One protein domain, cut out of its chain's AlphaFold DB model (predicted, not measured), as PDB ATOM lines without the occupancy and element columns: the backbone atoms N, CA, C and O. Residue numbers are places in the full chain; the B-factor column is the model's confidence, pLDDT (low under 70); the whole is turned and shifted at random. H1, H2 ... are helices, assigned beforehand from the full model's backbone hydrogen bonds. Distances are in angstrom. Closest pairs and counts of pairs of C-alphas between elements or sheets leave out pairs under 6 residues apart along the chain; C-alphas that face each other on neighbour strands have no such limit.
ATOM      1  N   TYR A  97     220.994 179.250 173.563       82.06
ATOM      2  CA  TYR A  97     219.851 178.354 173.379       82.06
ATOM      3  C   TYR A  97     220.234 176.875 173.431       82.06
ATOM      4  O   TYR A  97     219.413 176.046 173.801       82.06
ATOM      5  N   PHE A  98     221.465 176.514 173.062       85.00
ATOM      6  CA  PHE A  98     221.931 175.137 173.208       85.00
ATOM      7  C   PHE A  98     222.169 174.783 174.679       85.00
ATOM      8  O   PHE A  98     221.813 173.681 175.084       85.00
ATOM      9  N   MET A  99     222.713 175.709 175.479       83.81
ATOM     10  CA  MET A  99     222.879 175.525 176.928       83.81
ATOM     11  C   MET A  99     221.539 175.404 177.670       83.81
ATOM     12  O   MET A  99     221.455 174.718 178.681       83.81
ATOM     13  N   MET A 100     220.479 176.003 177.126       79.38
ATOM     14  CA  MET A 100     219.106 175.912 177.640       79.38
ATOM     15  C   MET A 100     218.280 174.776 177.009       79.38
ATOM     16  O   MET A 100     217.061 174.771 177.131       79.38
ATOM     17  N   ASP A 101     218.903 173.866 176.250       81.56
ATOM     18  CA  ASP A 101     218.218 172.774 175.536       81.56
ATOM     19  C   ASP A 101     217.059 173.231 174.627       81.56
ATOM     20  O   ASP A 101     216.119 172.490 174.352       81.56
ATOM     21  N   ASN A 102     217.149 174.455 174.097       81.00
ATOM     22  CA  ASN A 102     216.124 175.138 173.302       81.00
ATOM     23  C   ASN A 102     216.613 175.618 171.922       81.00
ATOM     24  O   ASN A 102     215.895 176.324 171.216       81.00
ATOM     25  N   CYS A 103     217.806 175.208 171.483       83.38
ATOM     26  CA  CYS A 103     218.327 175.590 170.172       83.38
ATOM     27  C   CYS A 103     217.518 174.960 169.028       83.38
ATOM     28  O   CYS A 103     217.467 173.735 168.873       83.38
ATOM     29  N   ILE A 104     216.948 175.804 168.162       77.69
ATOM     30  CA  ILE A 104     216.168 175.370 166.992       77.69
ATOM     31  C   ILE A 104     216.989 174.515 166.020       77.69
ATOM     32  O   ILE A 104     216.440 173.595 165.421       77.69
ATOM     33  N   HIS A 105     218.295 174.783 165.914       80.00
ATOM     34  CA  HIS A 105     219.220 174.067 165.030       80.00
ATOM     35  C   HIS A 105     219.611 172.687 165.575       80.00
ATOM     36  O   HIS A 105     220.171 171.875 164.846       80.00
ATOM     37  N   THR A 106     219.331 172.426 166.857       79.75
ATOM     38  CA  THR A 106     219.463 171.097 167.464       79.75
ATOM     39  C   THR A 106     218.145 170.329 167.373       79.75
ATOM     40  O   THR A 106     218.148 169.146 167.047       79.75
ATOM     41  N   LYS A 107     217.011 170.991 167.651       68.88
ATOM     42  CA  LYS A 107     215.684 170.347 167.708       68.88
ATOM     43  C   LYS A 107     215.103 170.019 166.337       68.88
ATOM     44  O   LYS A 107     214.456 168.991 166.167       68.88
ATOM     45  N   ARG A 108     215.292 170.900 165.357       65.44
ATOM     46  CA  ARG A 108     214.828 170.693 163.983       65.44
ATOM     47  C   ARG A 108     216.046 170.334 163.145       65.44
ATOM     48  O   ARG A 108     217.089 170.963 163.294       65.44
ATOM     49  N   LYS A 109     215.919 169.365 162.233       62.22
ATOM     50  CA  LYS A 109     216.918 169.108 161.177       62.22
ATOM     51  C   LYS A 109     216.923 170.274 160.175       62.22
ATOM     52  O   LYS A 109     216.592 170.107 159.004       62.22
ATOM     53  N   THR A 110     217.214 171.483 160.646       63.91
ATOM     54  CA  THR A 110     217.394 172.651 159.795       63.91
ATOM     55  C   THR A 110     218.590 172.392 158.895       63.91
ATOM     56  O   THR A 110     219.627 171.931 159.364       63.91
ATOM     57  N   ARG A 111     218.471 172.716 157.604       68.00
ATOM     58  CA  ARG A 111     219.580 172.564 156.650       68.00
ATOM     59  C   ARG A 111     220.786 173.452 156.980       68.00
ATOM     60  O   ARG A 111     221.888 173.144 156.545       68.00
ATOM     61  N   ALA A 112     220.584 174.531 157.738       75.69
ATOM     62  CA  ALA A 112     221.644 175.442 158.153       75.69
ATOM     63  C   ALA A 112     222.194 175.084 159.553       75.69
ATOM     64  O   ALA A 112     221.391 174.889 160.477       75.69
ATOM     65  N   PRO A 113     223.531 175.044 159.732       80.88
ATOM     66  CA  PRO A 113     224.150 174.879 161.045       80.88
ATOM     67  C   PRO A 113     223.886 176.099 161.938       80.88
ATOM     68  O   PRO A 113     223.610 177.196 161.448       80.88
ATOM     69  N   CYS A 114     223.967 175.918 163.259       83.19
ATOM     70  CA  CYS A 114     223.826 177.035 164.191       83.19
ATOM     71  C   CYS A 114     224.966 178.049 163.976       83.19
ATOM     72  O   CYS A 114     226.123 177.634 163.889       83.19
ATOM     73  N   PRO A 115     224.682 179.365 163.938       80.56
ATOM     74  CA  PRO A 115     225.726 180.389 163.849       80.56
ATOM     75  C   PRO A 115     226.616 180.465 165.100       80.56
ATOM     76  O   PRO A 115     227.674 181.088 165.051       80.56
ATOM     77  N   TYR A 116     226.201 179.847 166.209       84.25
ATOM     78  CA  TYR A 116     226.953 179.787 167.458       84.25
ATOM     79  C   TYR A 116     227.435 178.352 167.738       84.25
ATOM     80  O   TYR A 116     226.681 177.402 167.506       84.25
ATOM     81  N   PRO A 117     228.656 178.157 168.272       86.62
ATOM     82  CA  PRO A 117     229.189 176.824 168.552       86.62
ATOM     83  C   PRO A 117     228.344 176.045 169.568       86.62
ATOM     84  O   PRO A 117     227.853 176.614 170.539       86.62
ATOM     85  N   HIS A 118     228.224 174.728 169.391       90.25
ATOM     86  CA  HIS A 118     227.591 173.804 170.352       90.25
ATOM     87  C   HIS A 118     228.620 172.911 171.075       90.25
ATOM     88  O   HIS A 118     228.274 171.863 171.612       90.25
ATOM     89  N   SER A 119     229.902 173.293 171.063       89.75
ATOM     90  CA  SER A 119     230.997 172.540 171.687       89.75
ATOM     91  C   SER A 119     231.843 173.441 172.590       89.75
ATOM     92  O   SER A 119     232.056 174.625 172.316       89.75
ATOM     93  N   LEU A 120     232.358 172.848 173.668       89.38
ATOM     94  CA  LEU A 120     233.266 173.473 174.630       89.38
ATOM     95  C   LEU A 120     234.752 173.283 174.273       89.38
ATOM     96  O   LEU A 120     235.619 173.675 175.051       89.38
ATOM     97  N   ASP A 121     235.063 172.696 173.116       88.06
ATOM     98  CA  ASP A 121     236.427 172.256 172.778       88.06
ATOM     99  C   ASP A 121     237.296 173.343 172.144       88.06
ATOM    100  O   ASP A 121     238.485 173.126 171.885       88.06
ATOM    101  N   SER A 122     236.726 174.529 171.915       90.19
ATOM    102  CA  SER A 122     237.460 175.664 171.367       90.19
ATOM    103  C   SER A 122     238.660 176.028 172.252       90.19
ATOM    104  O   SER A 122     238.647 175.864 173.476       90.19
ATOM    105  N   LYS A 123     239.725 176.560 171.634       92.50
ATOM    106  CA  LYS A 123     240.926 177.008 172.365       92.50
ATOM    107  C   LYS A 123     240.578 178.028 173.457       92.50
ATOM    108  O   LYS A 123     241.169 177.980 174.532       92.50
ATOM    109  N   HIS A 124     239.613 178.913 173.189       91.75
ATOM    110  CA  HIS A 124     239.095 179.881 174.159       91.75
ATOM    111  C   HIS A 124     238.384 179.177 175.318       91.75
ATOM    112  O   HIS A 124     238.819 179.306 176.459       91.75
ATOM    113  N   ASN A 125     237.382 178.337 175.033       92.25
ATOM    114  CA  ASN A 125     236.603 177.641 176.063       92.25
ATOM    115  C   ASN A 125     237.476 176.745 176.946       92.25
ATOM    116  O   ASN A 125     237.222 176.638 178.140       92.25
ATOM    117  N   ARG A 126     238.549 176.153 176.411       91.44
ATOM    118  CA  ARG A 126     239.517 175.395 177.216       91.44
ATOM    119  C   ARG A 126     240.222 176.268 178.255       91.44
ATOM    120  O   ARG A 126     240.334 175.845 179.403       91.44
ATOM    121  N   LYS A 127     240.655 177.479 177.882       91.06
ATOM    122  CA  LYS A 127     241.259 178.446 178.818       91.06
ATOM    123  C   LYS A 127     240.248 178.914 179.862       91.06
ATOM    124  O   LYS A 127     240.580 178.954 181.039       91.06
ATOM    125  N   ILE A 128     239.010 179.189 179.447       90.25
ATOM    126  CA  ILE A 128     237.926 179.585 180.358       90.25
ATOM    127  C   ILE A 128     237.607 178.470 181.356       90.25
ATOM    128  O   ILE A 128     237.573 178.701 182.562       90.25
ATOM    129  N   ARG A 129     237.453 177.233 180.877       87.88
ATOM    130  CA  ARG A 129     237.221 176.062 181.729       87.88
ATOM    131  C   ARG A 129     238.392 175.801 182.665       87.88
ATOM    132  O   ARG A 129     238.166 175.380 183.789       87.88
ATOM    133  N   GLN A 130     239.626 176.058 182.243       85.31
ATOM    134  CA  GLN A 130     240.780 175.984 183.135       85.31
ATOM    135  C   GLN A 130     240.734 177.072 184.211       85.31
ATOM    136  O   GLN A 130     240.928 176.761 185.380       85.31
ATOM    137  N   TYR A 131     240.437 178.315 183.832       83.38
ATOM    138  CA  TYR A 131     240.357 179.450 184.752       83.38
ATOM    139  C   TYR A 131     239.282 179.258 185.832       83.38
ATOM    140  O   TYR A 131     239.538 179.526 187.002       83.38
ATOM    141  N   HIS A 132     238.114 178.729 185.455       78.06
ATOM    142  CA  HIS A 132     236.996 178.467 186.372       78.06
ATOM    143  C   HIS A 132     237.027 177.071 187.022       78.06
ATOM    144  O   HIS A 132     236.066 176.683 187.682       78.06
ATOM    145  N   ASN A 133     238.098 176.288 186.833       75.19
ATOM    146  CA  ASN A 133     238.233 174.916 187.352       75.19
ATOM    147  C   ASN A 133     237.124 173.937 186.886       75.19
ATOM    148  O   ASN A 133     236.707 173.041 187.614       75.19
ATOM    149  N   LEU A 134     236.666 174.078 185.639       79.94
ATOM    150  CA  LEU A 134     235.597 173.296 184.993       79.94
ATOM    151  C   LEU A 134     236.114 172.301 183.939       79.94
ATOM    152  O   LEU A 134     235.350 171.825 183.096       79.94
ATOM    153  N   LEU A 135     237.415 171.991 183.935       80.50
ATOM    154  CA  LEU A 135     238.012 171.054 182.969       80.50
ATOM    155  C   LEU A 135     237.488 169.619 183.108       80.50
ATOM    156  O   LEU A 135     237.448 168.894 182.116       80.50
ATOM    157  N   SER A 136     237.078 169.216 184.309       76.75
ATOM    158  CA  SER A 136     236.507 167.890 184.576       76.75
ATOM    159  C   SER A 136     235.023 167.780 184.221       76.75
ATOM    160  O   SER A 136     234.503 166.670 184.176       76.75
ATOM    161  N   LEU A 137     234.338 168.902 183.973       77.25
ATOM    162  CA  LEU A 137     232.904 168.914 183.690       77.25
ATOM    163  C   LEU A 137     232.638 168.821 182.201       77.25
ATOM    164  O   LEU A 137     233.156 169.631 181.430       77.25
ATOM    165  N   ASP A 138     231.814 167.860 181.803       84.31
ATOM    166  CA  ASP A 138     231.305 167.799 180.443       84.31
ATOM    167  C   ASP A 138     230.217 168.859 180.202       84.31
ATOM    168  O   ASP A 138     229.823 169.630 181.083       84.31
ATOM    169  N   ILE A 139     229.742 168.917 178.961       86.38
ATOM    170  CA  ILE A 139     228.750 169.901 178.537       86.38
ATOM    171  C   ILE A 139     227.405 169.736 179.255       86.38
ATOM    172  O   ILE A 139     226.736 170.732 179.502       86.38
ATOM    173  N   ASN A 140     227.022 168.513 179.636       85.44
ATOM    174  CA  ASN A 140     225.746 168.237 180.298       85.44
ATOM    175  C   ASN A 140     225.801 168.618 181.780       85.44
ATOM    176  O   ASN A 140     224.886 169.261 182.287       85.44
ATOM    177  N   ALA A 141     226.903 168.290 182.457       82.50
ATOM    178  CA  ALA A 141     227.172 168.732 183.817       82.50
ATOM    179  C   ALA A 141     227.224 170.263 183.893       82.50
ATOM    180  O   ALA A 141     226.681 170.850 184.825       82.50
ATOM    181  N   LEU A 142     227.819 170.919 182.890       82.31
ATOM    182  CA  LEU A 142     227.849 172.376 182.819       82.31
ATOM    183  C   LEU A 142     226.462 172.983 182.564       82.31
ATOM    184  O   LEU A 142     226.127 173.967 183.212       82.31
ATOM    185  N   LYS A 143     225.643 172.392 181.679       83.50
ATOM    186  CA  LYS A 143     224.244 172.809 181.472       83.50
ATOM    187  C   LYS A 143     223.447 172.756 182.762       83.50
ATOM    188  O   LYS A 143     222.881 173.770 183.149       83.50
ATOM    189  N   LYS A 144     223.472 171.604 183.440       79.12
ATOM    190  CA  LYS A 144     222.793 171.415 184.722       79.12
ATOM    191  C   LYS A 144     223.250 172.463 185.735       79.12
ATOM    192  O   LYS A 144     222.430 173.114 186.359       79.12
ATOM    193  N   ARG A 145     224.560 172.709 185.820       74.06
ATOM    194  CA  ARG A 145     225.122 173.694 186.748       74.06
ATOM    195  C   ARG A 145     224.717 175.132 186.453       74.06
ATOM    196  O   ARG A 145     224.511 175.893 187.389       74.06
ATOM    197  N   MET A 146     224.675 175.509 185.176       73.38
ATOM    198  CA  MET A 146     224.205 176.833 184.785       73.38
ATOM    199  C   MET A 146     222.711 176.934 185.087       73.38
ATOM    200  O   MET A 146     222.323 177.862 185.757       73.38
ATOM    201  N   GLN A 147     221.892 175.941 184.741       69.81
ATOM    202  CA  GLN A 147     220.452 175.934 185.044       69.81
ATOM    203  C   GLN A 147     220.130 175.960 186.554       69.81
ATOM    204  O   GLN A 147     219.163 176.607 186.946       69.81
ATOM    205  N   ASP A 148     220.933 175.296 187.391       62.59
ATOM    206  CA  ASP A 148     220.754 175.231 188.851       62.59
ATOM    207  C   ASP A 148     221.202 176.517 189.571       62.59
ATOM    208  O   ASP A 148     220.825 176.743 190.727       62.59
ATOM    209  N   SER A 149     222.009 177.382 188.937       59.38
ATOM    210  CA  SER A 149     222.250 178.697 189.519       59.38
ATOM    211  C   SER A 149     220.970 179.518 189.374       59.38
ATOM    212  O   SER A 149     220.482 179.774 188.274       59.38
ATOM    213  N   ALA A 150     220.417 179.955 190.509       50.91
ATOM    214  CA  ALA A 150     219.319 180.921 190.528       50.91
ATOM    215  C   ALA A 150     219.650 182.147 189.655       50.91
ATOM    216  O   ALA A 150     218.766 182.717 189.044       50.91
ATOM    217  N   ASP A 151     220.932 182.479 189.487       48.75
ATOM    218  CA  ASP A 151     221.389 183.542 188.594       48.75
ATOM    219  C   ASP A 151     221.169 183.253 187.095       48.75
ATOM    220  O   ASP A 151     221.174 184.197 186.325       48.75
ATOM    221  N   PHE A 152     220.976 182.005 186.648       46.81
ATOM    222  CA  PHE A 152     220.691 181.651 185.243       46.81
ATOM    223  C   PHE A 152     219.211 181.320 185.010       46.81
ATOM    224  O   PHE A 152     218.684 181.595 183.933       46.81
ATOM    225  N   ALA A 153     218.541 180.741 186.017       44.09
ATOM    226  CA  ALA A 153     217.093 180.519 186.020       44.09
ATOM    227  C   ALA A 153     216.298 181.810 186.296       44.09
ATOM    228  O   ALA A 153     215.148 181.915 185.883       44.09
ATOM    229  N   SER A 154     216.919 182.799 186.947       43.38
ATOM    230  CA  SER A 154     216.350 184.118 187.241       43.38
ATOM    231  C   SER A 154     217.009 185.252 186.456       43.38
ATOM    232  O   SER A 154     216.844 186.408 186.832       43.38
ATOM    233  N   GLN A 155     217.656 184.977 185.312       46.66
ATOM    234  CA  GLN A 155     217.727 186.017 184.281       46.66
ATOM    235  C   GLN A 155     216.380 186.129 183.550       46.66
ATOM    236  O   GLN A 155     216.303 185.962 182.336       46.66
TER     237      GLN A 155
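What this domain is: This is residues 97 to 155 of the 274 residues of the protein "Zinc finger CCCH-type antiviral protein 1" of Crassostrea gigas (UniProt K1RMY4). The model is an open, winding arch of four small helices: a long loop of residues 108 to 122 bridges from short H1 at one end of the longest axis to H2 at the other, and the chain then folds back through residues 132 to 138 into H3, with H4 just beyond the end of H3. The helices are strung out along the chain and are not packed into a bundle. The printed part has 59 residues with four named helices, in the order H1, H2, H3, H4, and no named strand. The class is all helix, though the named helices hold 27 of the 59 residues, under half. The whole is only just loose, close to compact, with a radius of gyration of the C-alphas of 12.9 A, and the C-alphas span 36 by 29 by 16 A.

How they stand to each other: The printed part begins at Tyr 97 and reaches H1, residues 104 to 107, which touches no helix. H2, residues 123 to 131, is apart from H1. H3, residues 139 to 148, is the longest helix, with 10 residues, and is apart from both H1 and H2. H4, residues 150 to 153, is close to H3 but not clearly touching it: their closest C-alphas, those of Gln 147 and Ala 153, are 5.8 A apart, and the two centres are 11.2 A apart. H4 is apart from H1 and from H2. In H2 and H3 every O i to N i+4 pair is within hydrogen-bond range. H1 and H4 are too short for such a pair; the one O i to N i+3 pair is within range in H1 but not in H4.

Where its parts are: H1 runs from Ile 104, with its C-alpha at (216.168, 175.370, 166.992), to Lys 107. H2 runs from Lys 123, with its C-alpha at (240.926, 177.008, 172.365), to Tyr 131, and measures 12.6 A from first to last C-alpha. H3 runs from Ile 139 to Asp 148 and measures 14.1 A. H4 runs from Ala 150 to Ala 153, whose C-alpha is at (217.093, 180.519, 186.020). H1 and H4 measure 5.1 A and 5.0 A.

The domain as a whole: The C-alphas of Arg 111 and Asn 133 are the two farthest apart, at 36.0 A, while those of Tyr 97 and Gln 155, the first and last printed, are 13.5 A apart. The printed part has no cut. The link from H1 to H2 is long, with 15 residues, and its C-alphas lie 6 to 21 A from the mean of the C-alphas. The link from H2 to H3 is short, with 7 residues, and that from H3 to H4 is tight, with 1. The mean pLDDT of the printed part is 77.3; it is under 70 at residues 107 to 111 and 147 to 155, and H4 has a mean of 48.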